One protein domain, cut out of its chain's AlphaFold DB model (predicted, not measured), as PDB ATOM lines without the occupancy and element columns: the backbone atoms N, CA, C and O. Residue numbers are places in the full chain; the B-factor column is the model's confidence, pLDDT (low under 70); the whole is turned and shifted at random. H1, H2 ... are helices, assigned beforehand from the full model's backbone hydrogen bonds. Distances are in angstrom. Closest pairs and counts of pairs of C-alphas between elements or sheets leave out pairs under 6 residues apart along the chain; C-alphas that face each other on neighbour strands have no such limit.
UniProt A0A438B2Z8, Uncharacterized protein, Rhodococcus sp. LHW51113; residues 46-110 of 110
ATOM      1  N   GLY A  46     128.279 169.563  68.378       92.25
ATOM      2  CA  GLY A  46     129.263 169.890  69.404       92.25
ATOM      3  C   GLY A  46     129.997 171.210  69.163       92.25
ATOM      4  O   GLY A  46     130.705 171.662  70.061       92.25
ATOM      5  N   PHE A  47     129.875 171.817  67.973       93.69
ATOM      6  CA  PHE A  47     130.582 173.054  67.623       93.69
ATOM      7  C   PHE A  47     130.346 174.194  68.624       93.69
ATOM      8  O   PHE A  47     131.311 174.681  69.213       93.69
ATOM      9  N   PHE A  48     129.092 174.597  68.853       93.75
ATOM     10  CA  PHE A  48     128.784 175.757  69.690       93.75
ATOM     11  C   PHE A  48     129.201 175.554  71.132       93.75
ATOM     12  O   PHE A  48     129.785 176.445  71.735       93.75
ATOM     13  N   GLU A  49     128.990 174.364  71.675       91.94
ATOM     14  CA  GLU A  49     129.327 174.136  73.071       91.94
ATOM     15  C   GLU A  49     130.853 173.979  73.258       91.94
ATOM     16  O   GLU A  49     131.386 174.231  74.334       91.94
ATOM     17  N   THR A  50     131.586 173.603  72.201       91.88
ATOM     18  CA  THR A  50     133.060 173.633  72.198       91.88
ATOM     19  C   THR A  50     133.556 175.076  72.134       91.88
ATOM     20  O   THR A  50     134.516 175.418  72.822       91.88
ATOM     21  N   ARG A  51     132.892 175.921  71.334       92.94
ATOM     22  CA  ARG A  51     133.180 177.353  71.231       92.94
ATOM     23  C   ARG A  51     132.958 178.062  72.568       92.94
ATOM     24  O   ARG A  51     133.882 178.719  73.024       92.94
ATOM     25  N   GLU A  52     131.814 177.848  73.225       92.69
ATOM     26  CA  GLU A  52     131.516 178.397  74.563       92.69
ATOM     27  C   GLU A  52     132.616 178.033  75.573       92.69
ATOM     28  O   GLU A  52     133.148 178.903  76.256       92.69
ATOM     29  N   ALA A  53     133.040 176.765  75.615       92.75
ATOM     30  CA  ALA A  53     134.115 176.347  76.512       92.75
ATOM     31  C   ALA A  53     135.451 177.048  76.200       92.75
ATOM     32  O   ALA A  53     136.172 177.441  77.113       92.75
ATOM     33  N   ILE A  54     135.797 177.231  74.922       94.06
ATOM     34  CA  ILE A  54     137.011 177.965  74.530       94.06
ATOM     35  C   ILE A  54     136.911 179.441  74.934       94.06
ATOM     36  O   ILE A  54     137.875 179.983  75.476       94.06
ATOM     37  N   GLU A  55     135.757 180.071  74.710       94.81
ATOM     38  CA  GLU A  55     135.488 181.458  75.097       94.81
ATOM     39  C   GLU A  55     135.709 181.641  76.607       94.81
ATOM     40  O   GLU A  55     136.529 182.475  76.996       94.81
ATOM     41  N   THR A  56     135.120 180.783  77.451       96.50
ATOM     42  CA  THR A  56     135.329 180.795  78.911       96.50
ATOM     43  C   THR A  56     136.796 180.614  79.305       96.50
ATOM     44  O   THR A  56     137.296 181.303  80.193       96.50
ATOM     45  N   LEU A  57     137.529 179.709  78.649       94.94
ATOM     46  CA  LEU A  57     138.949 179.486  78.952       94.94
ATOM     47  C   LEU A  57     139.827 180.687  78.579       94.94
ATOM     48  O   LEU A  57     140.842 180.947  79.242       94.94
ATOM     49  N   SER A  58     139.439 181.412  77.530       96.44
ATOM     50  CA  SER A  58     140.133 182.602  77.043       96.44
ATOM     51  C   SER A  58     139.763 183.889  77.787       96.44
ATOM     52  O   SER A  58     140.546 184.838  77.754       96.44
ATOM     53  N   ASP A  59     138.632 183.924  78.499       96.56
ATOM     54  CA  ASP A  59     138.162 185.109  79.220       96.56
ATOM     55  C   ASP A  59     139.009 185.378  80.481       96.56
ATOM     56  O   ASP A  59     138.962 184.597  81.439       96.56
ATOM     57  N   PRO A  60     139.776 186.485  80.548       95.56
ATOM     58  CA  PRO A  60     140.596 186.819  81.714       95.56
ATOM     59  C   PRO A  60     139.781 187.063  82.994       95.56
ATOM     60  O   PRO A  60     140.354 187.000  84.079       95.56
ATOM     61  N   ASN A  61     138.476 187.318  82.879       97.38
ATOM     62  CA  ASN A  61     137.582 187.556  84.009       97.38
ATOM     63  C   ASN A  61     136.856 186.291  84.487       97.38
ATOM     64  O   ASN A  61     136.250 186.322  85.559       97.38
ATOM     65  N   ALA A  62     136.924 185.187  83.735       96.81
ATOM     66  CA  ALA A  62     136.321 183.923  84.140       96.81
ATOM     67  C   ALA A  62     136.958 183.408  85.435       96.81
ATOM     68  O   ALA A  62     138.190 183.402  85.587       96.81
ATOM     69  N   SER A  63     136.120 182.946  86.364       97.62
ATOM     70  CA  SER A  63     136.598 182.415  87.633       97.62
ATOM     71  C   SER A  63     137.355 181.098  87.430       97.62
ATOM     72  O   SER A  63     137.263 180.433  86.396       97.62
ATOM     73  N   VAL A  64     138.115 180.684  88.446       96.50
ATOM     74  CA  VAL A  64     138.795 179.377  88.426       96.50
ATOM     75  C   VAL A  64     137.785 178.231  88.295       96.50
ATOM     76  O   VAL A  64     138.088 177.240  87.638       96.50
ATOM     77  N   ALA A  65     136.592 178.375  88.884       97.38
ATOM     78  CA  ALA A  65     135.534 177.376  88.795       97.38
ATOM     79  C   ALA A  65     134.993 177.260  87.361       97.38
ATOM     80  O   ALA A  65     134.960 176.157  86.827       97.38
ATOM     81  N   ASP A  66     134.690 178.388  86.712       96.88
ATOM     82  CA  ASP A  66     134.173 178.401  85.333       96.88
ATOM     83  C   ASP A  66     135.191 177.805  84.352       96.88
ATOM     84  O   ASP A  66     134.859 177.034  83.453       96.88
ATOM     85  N   ARG A  67     136.477 178.115  84.557       96.44
ATOM     86  CA  ARG A  67     137.570 177.536  83.768       96.44
ATOM     87  C   ARG A  67     137.687 176.028  83.985       96.44
ATOM     88  O   ARG A  67     137.921 175.305  83.021       96.44
ATOM     89  N   ALA A  68     137.535 175.546  85.220       96.56
ATOM     90  CA  ALA A  68     137.569 174.116  85.514       96.56
ATOM     91  C   ALA A  68     136.399 173.371  84.851       96.56
ATOM     92  O   ALA A  68     136.628 172.341  84.222       96.56
ATOM     93  N   GLU A  69     135.188 173.931  84.908       95.69
ATOM     94  CA  GLU A  69     134.006 173.385  84.228       95.69
ATOM     95  C   GLU A  69     134.204 173.348  82.705       95.69
ATOM     96  O   GLU A  69     133.968 172.324  82.064       95.69
ATOM     97  N   ALA A  70     134.731 174.422  82.112       95.06
ATOM     98  CA  ALA A  70     135.030 174.459  80.684       95.06
ATOM     99  C   ALA A  70     136.096 173.421  80.275       95.06
ATOM    100  O   ALA A  70     135.990 172.810  79.207       95.06
ATOM    101  N   MET A  71     137.110 173.181  81.118       94.88
ATOM    102  CA  MET A  71     138.101 172.120  80.895       94.88
ATOM    103  C   MET A  71     137.481 170.722  80.986       94.88
ATOM    104  O   MET A  71     137.766 169.877  80.137       94.88
ATOM    105  N   GLU A  72     136.639 170.473  81.989       92.44
ATOM    106  CA  GLU A  72     135.918 169.207  82.150       92.44
ATOM    107  C   GLU A  72     135.048 168.923  80.924       92.44
ATOM    108  O   GLU A  72     135.164 167.861  80.313       92.44
ATOM    109  N   LEU A  73     134.285 169.921  80.473       89.62
ATOM    110  CA  LEU A  73     133.433 169.823  79.293       89.62
ATOM    111  C   LEU A  73     134.226 169.429  78.035       89.62
ATOM    112  O   LEU A  73     133.744 168.643  77.217       89.62
ATOM    113  N   GLN A  74     135.440 169.961  77.864       91.00
ATOM    114  CA  GLN A  74     136.331 169.602  76.756       91.00
ATOM    115  C   GLN A  74     136.807 168.148  76.853       91.00
ATOM    116  O   GLN A  74     136.722 167.405  75.871       91.00
ATOM    117  N   LEU A  75     137.259 167.715  78.031       90.56
ATOM    118  CA  LEU A  75     137.711 166.338  78.257       90.56
ATOM    119  C   LEU A  75     136.582 165.328  78.033       90.56
ATOM    120  O   LEU A  75     136.775 164.311  77.364       90.56
ATOM    121  N   ASP A  76     135.385 165.642  78.509       88.88
ATOM    122  CA  ASP A  76     134.189 164.828  78.333       88.88
ATOM    123  C   ASP A  76     133.837 164.619  76.858       88.88
ATOM    124  O   ASP A  76     133.499 163.507  76.436       88.88
ATOM    125  N   ARG A  77     133.989 165.660  76.037       85.56
ATOM    126  CA  ARG A  77     133.787 165.579  74.582       85.56
ATOM    127  C   ARG A  77     134.873 164.770  73.891       85.56
ATOM    128  O   ARG A  77     134.559 164.022  72.966       85.56
ATOM    129  N   MET A  78     136.125 164.914  74.328       85.56
ATOM    130  CA  MET A  78     137.255 164.152  73.790       85.56
ATOM    131  C   MET A  78     137.153 162.665  74.138       85.56
ATOM    132  O   MET A  78     137.469 161.825  73.298       85.56
ATOM    133  N   SER A  79     136.666 162.334  75.338       88.38
ATOM    134  CA  SER A  79     136.421 160.947  75.760       88.38
ATOM    135  C   SER A  79     135.263 160.289  75.002       88.38
ATOM    136  O   SER A  79     135.176 159.065  74.940       88.38
ATOM    137  N   GLY A  80     134.373 161.098  74.415       81.25
ATOM    138  CA  GLY A  80     133.179 160.646  73.708       81.25
ATOM    139  C   GLY A  80     131.969 160.390  74.610       81.25
ATOM    140  O   GLY A  80     130.878 160.192  74.083       81.25
ATOM    141  N   SER A  81     132.127 160.448  75.937       80.12
ATOM    142  CA  SER A  81     131.081 160.097  76.912       80.12
ATOM    143  C   SER A  81     129.871 161.035  76.857       80.12
ATOM    144  O   SER A  81     128.736 160.573  76.913       80.12
ATOM    145  N   ASN A  82     130.112 162.336  76.670       81.81
ATOM    146  CA  ASN A  82     129.073 163.370  76.576       81.81
ATOM    147  C   ASN A  82     129.142 164.134  75.244       81.81
ATOM    148  O   ASN A  82     128.719 165.287  75.132       81.81
ATOM    149  N   LYS A  83     129.701 163.506  74.203       86.12
ATOM    150  CA  LYS A  83     129.780 164.129  72.884       86.12
ATOM    151  C   LYS A  83     128.380 164.239  72.285       86.12
ATOM    152  O   LYS A  83     127.674 163.244  72.127       86.12
ATOM    153  N   ARG A  84     128.004 165.448  71.868       89.06
ATOM    154  CA  ARG A  84     126.796 165.650  71.073       89.06
ATOM    155  C   ARG A  84     126.914 164.882  69.753       89.06
ATOM    156  O   ARG A  84     127.831 165.117  68.972       89.06
ATOM    157  N   THR A  85     125.965 163.989  69.499       90.06
ATOM    158  CA  THR A  85     125.878 163.209  68.251       90.06
ATOM    159  C   THR A  85     124.710 163.622  67.366       90.06
ATOM    160  O   THR A  85     124.730 163.354  66.167       90.06
ATOM    161  N   ARG A  86     123.700 164.290  67.932       93.56
ATOM    162  CA  ARG A  86     122.547 164.786  67.177       93.56
ATOM    163  C   ARG A  86     122.890 166.079  66.419       93.56
ATOM    164  O   ARG A  86     123.567 166.933  67.003       93.56
ATOM    165  N   PRO A  87     122.385 166.262  65.186       95.38
ATOM    166  CA  PRO A  87     122.389 167.559  64.510       95.38
ATOM    167  C   PRO A  87     121.744 168.645  65.371       95.38
ATOM    168  O   PRO A  87     121.007 168.350  66.322       95.38
ATOM    169  N   TYR A  88     122.056 169.900  65.076       96.75
ATOM    170  CA  TYR A  88     121.266 171.007  65.600       96.75
ATOM    171  C   TYR A  88     119.900 171.052  64.926       96.75
ATOM    172  O   TYR A  88     119.732 170.509  63.837       96.75
ATOM    173  N   ASN A  89     118.928 171.648  65.608       96.75
ATOM    174  CA  ASN A  89     117.587 171.859  65.090       96.75
ATOM    175  C   ASN A  89     117.066 173.198  65.622       96.75
ATOM    176  O   ASN A  89     117.061 173.408  66.835       96.75
ATOM    177  N   CYS A  90     116.668 174.112  64.738       95.56
ATOM    178  CA  CYS A  90     116.263 175.461  65.148       95.56
ATOM    179  C   CYS A  90     114.935 175.490  65.931       95.56
ATOM    180  O   CYS A  90     114.710 176.415  66.711       95.56
ATOM    181  N   ASP A  91     114.097 174.462  65.781       95.31
ATOM    182  CA  ASP A  91     112.817 174.321  66.480       95.31
ATOM    183  C   ASP A  91     112.951 173.580  67.824       95.31
ATOM    184  O   ASP A  91     112.008 173.539  68.620       95.31
ATOM    185  N   ASP A  92     114.113 172.982  68.110       96.31
ATOM    186  CA  ASP A  92     114.362 172.245  69.344       96.31
ATOM    187  C   ASP A  92     114.672 173.218  70.495       96.31
ATOM    188  O   ASP A  92     115.680 173.935  70.455       96.31
ATOM    189  N   PRO A  93     113.885 173.208  71.590       96.25
ATOM    190  CA  PRO A  93     114.127 174.080  72.739       96.25
ATOM    191  C   PRO A  93     115.533 173.955  73.342       96.25
ATOM    192  O   PRO A  93     116.020 174.897  73.963       96.25
ATOM    193  N   ARG A  94     116.201 172.808  73.165       93.50
ATOM    194  CA  ARG A  94     117.571 172.569  73.647       93.50
ATOM    195  C   ARG A  94     118.623 173.331  72.847       93.50
ATOM    196  O   ARG A  94     119.702 173.592  73.369       93.50
ATOM    197  N   ASP A  95     118.324 173.647  71.592       96.19
ATOM    198  CA  ASP A  95     119.234 174.327  70.670       96.19
ATOM    199  C   ASP A  95     118.886 175.802  70.492       96.19
ATOM    200  O   ASP A  95     119.696 176.552  69.950       96.19
ATOM    201  N   LYS A  96     117.731 176.231  71.017       96.38
ATOM    202  CA  LYS A  96     117.241 177.604  70.924       96.38
ATOM    203  C   LYS A  96     118.302 178.648  71.266       96.38
ATOM    204  O   LYS A  96     118.474 179.587  70.505       96.38
ATOM    205  N   LYS A  97     119.056 178.471  72.360       95.69
ATOM    206  CA  LYS A  97     120.100 179.443  72.735       95.69
ATOM    207  C   LYS A  97     121.193 179.583  71.669       95.69
ATOM    208  O   LYS A  97     121.679 180.681  71.435       95.69
ATOM    209  N   PHE A  98     121.567 178.481  71.018       95.50
ATOM    210  CA  PHE A  98     122.594 178.484  69.979       95.50
ATOM    211  C   PHE A  98     122.052 179.062  68.683       95.50
ATOM    212  O   PHE A  98     122.769 179.785  68.002       95.50
ATOM    213  N   PHE A  99     120.796 178.755  68.357       96.81
ATOM    214  CA  PHE A  99     120.158 179.297  67.172       96.81
ATOM    215  C   PHE A  99     119.930 180.805  67.298       96.81
ATOM    216  O   PHE A  99     120.264 181.537  66.376       96.81
ATOM    217  N   ASP A 100     119.451 181.280  68.451       95.94
ATOM    218  CA  ASP A 100     119.248 182.707  68.713       95.94
ATOM    219  C   ASP A 100     120.576 183.491  68.619       95.94
ATOM    220  O   ASP A 100     120.618 184.538  67.974       95.94
ATOM    221  N   ASP A 101     121.674 182.981  69.201       94.38
ATOM    222  CA  ASP A 101     123.015 183.592  69.087       94.38
ATOM    223  C   ASP A 101     123.541 183.566  67.644       94.38
ATOM    224  O   ASP A 101     124.038 184.572  67.139       94.38
ATOM    225  N   TYR A 102     123.408 182.426  66.961       94.56
ATOM    226  CA  TYR A 102     123.812 182.267  65.565       94.56
ATOM    227  C   TYR A 102     123.064 183.233  64.641       94.56
ATOM    228  O   TYR A 102     123.684 183.916  63.830       94.56
ATOM    229  N   TYR A 103     121.741 183.306  64.782       94.31
ATOM    230  CA  TYR A 103     120.889 184.150  63.956       94.31
ATOM    231  C   TYR A 103     121.124 185.634  64.234       94.31
ATOM    232  O   TYR A 103     121.207 186.417  63.295       94.31
ATOM    233  N   SER A 104     121.309 186.021  65.501       93.62
ATOM    234  CA  SER A 104     121.615 187.415  65.850       93.62
ATOM    235  C   SER A 104     122.933 187.876  65.222       93.62
ATOM    236  O   SER A 104     122.972 188.941  64.620       93.62
ATOM    237  N   LYS A 105     123.983 187.044  65.276       90.25
ATOM    238  CA  LYS A 105     125.276 187.338  64.630       90.25
ATOM    239  C   LYS A 105     125.171 187.421  63.113       90.25
ATOM    240  O   LYS A 105     125.782 188.294  62.513       90.25
ATOM    241  N   LEU A 106     124.374 186.547  62.500       87.75
ATOM    242  CA  LEU A 106     124.132 186.587  61.060       87.75
ATOM    243  C   LEU A 106     123.507 187.924  60.628       87.75
ATOM    244  O   LEU A 106     123.908 188.468  59.610       87.75
ATOM    245  N   LEU A 107     122.573 188.462  61.419       85.19
ATOM    246  CA  LEU A 107     121.931 189.754  61.150       85.19
ATOM    247  C   LEU A 107     122.837 190.968  61.420       85.19
ATOM    248  O   LEU A 107     122.568 192.041  60.898       85.19
ATOM    249  N   GLU A 108     123.865 190.837  62.262       87.44
ATOM    250  CA  GLU A 108     124.854 191.900  62.506       87.44
ATOM    251  C   GLU A 108     125.915 191.990  61.394       87.44
ATOM    252  O   GLU A 108     126.560 193.028  61.243       87.44
ATOM    253  N   GLU A 109     126.129 190.896  60.656       75.56
ATOM    254  CA  GLU A 109     127.105 190.794  59.563       75.56
ATOM    255  C   GLU A 109     126.540 191.195  58.182       75.56
ATOM    256  O   GLU A 109     127.326 191.366  57.245       75.56
ATOM    257  N   GLU A 110     125.216 191.357  58.057       59.16
ATOM    258  CA  GLU A 110     124.511 191.879  56.868       59.16
ATOM    259  C   GLU A 110     124.369 193.413  56.899       59.16
ATOM    260  O   GLU A 110     124.602 194.036  55.834       59.16
TER     261      GLU A 110
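AT A GLANCE: This is residues 46 to 110 of the 110 residues of an uncharacterized protein of Rhodococcus sp. LHW51113 (UniProt A0A438B2Z8). Two helices, H1 and H2, form a helical hairpin, and a third helix, H3, is set off to one side of it, reached by a long link that swings across from the end of H2. H3 comes near the hairpin beside the first residues of H1, while its last residues, 104 to 108, stick out together with residues 109 and 110, and the whole is a loose arrangement with few contacts between hairpin and third helix. The printed part has 65 residues with three named helices, in the order H1, H2, H3, and no named strand; the class is all helix. The radius of gyration of the C-alphas is 13.5 A, and the C-alphas span 35 by 29 by 17 A.

HOW THE PARTS SIT: Near the beginning of the printed part, H1, residues 47 to 58, touches H2, residues 64 to 79, and the two form a hairpin. Their closest C-alphas are those of Ala 53 and Ala 70, 4.7 A apart. They run opposite ways at a tilt of 37 degrees, only just steep. H3, residues 96 to 108, is close to H1 but not clearly touching it. The closest C-alphas of these two are those of Phe 48 and Phe 98, 6.8 A apart, and their lines are about perpendicular, at 78 degrees. H2 and H3 are apart. In H1, H2 and H3 every backbone O i to N i+4 pair is within hydrogen-bond range.

IN THESE COORDINATES: H1 begins at C-alpha 47, at (130.582, 173.054, 67.623), and measures 16.5 A from first to last C-alpha. H2, the longest helix with 16 residues, measures 22.5 A and ends at C-alpha 79, at (136.421, 160.947, 75.760). H3, 13 residues, measures 18.3 A from C-alpha 96 to C-alpha 108, the latter at (124.854, 191.900, 62.506).

THE WHOLE: The two C-alphas farthest apart are those of Ser 79 and Glu 110, at 38.2 A. The link from H1 to H2 is tight, with 5 residues, and the link from H2 to H3 is long, with 16. Residues 80 to 95, which make up that long link, have C-alphas 10 to 18 A from the mean of the C-alphas. Residues 60 to 65 stand free, and so do residues 104 to 110, of which 104 to 108 belong to H3. Without these stretches the body has 52 residues and spans 31 by 26 by 13 A. The printed part has no cut and ends at residue 110, the chain's last residue. The mean pLDDT of the printed part is 92.2, and residue 110 is the one printed residue under 70.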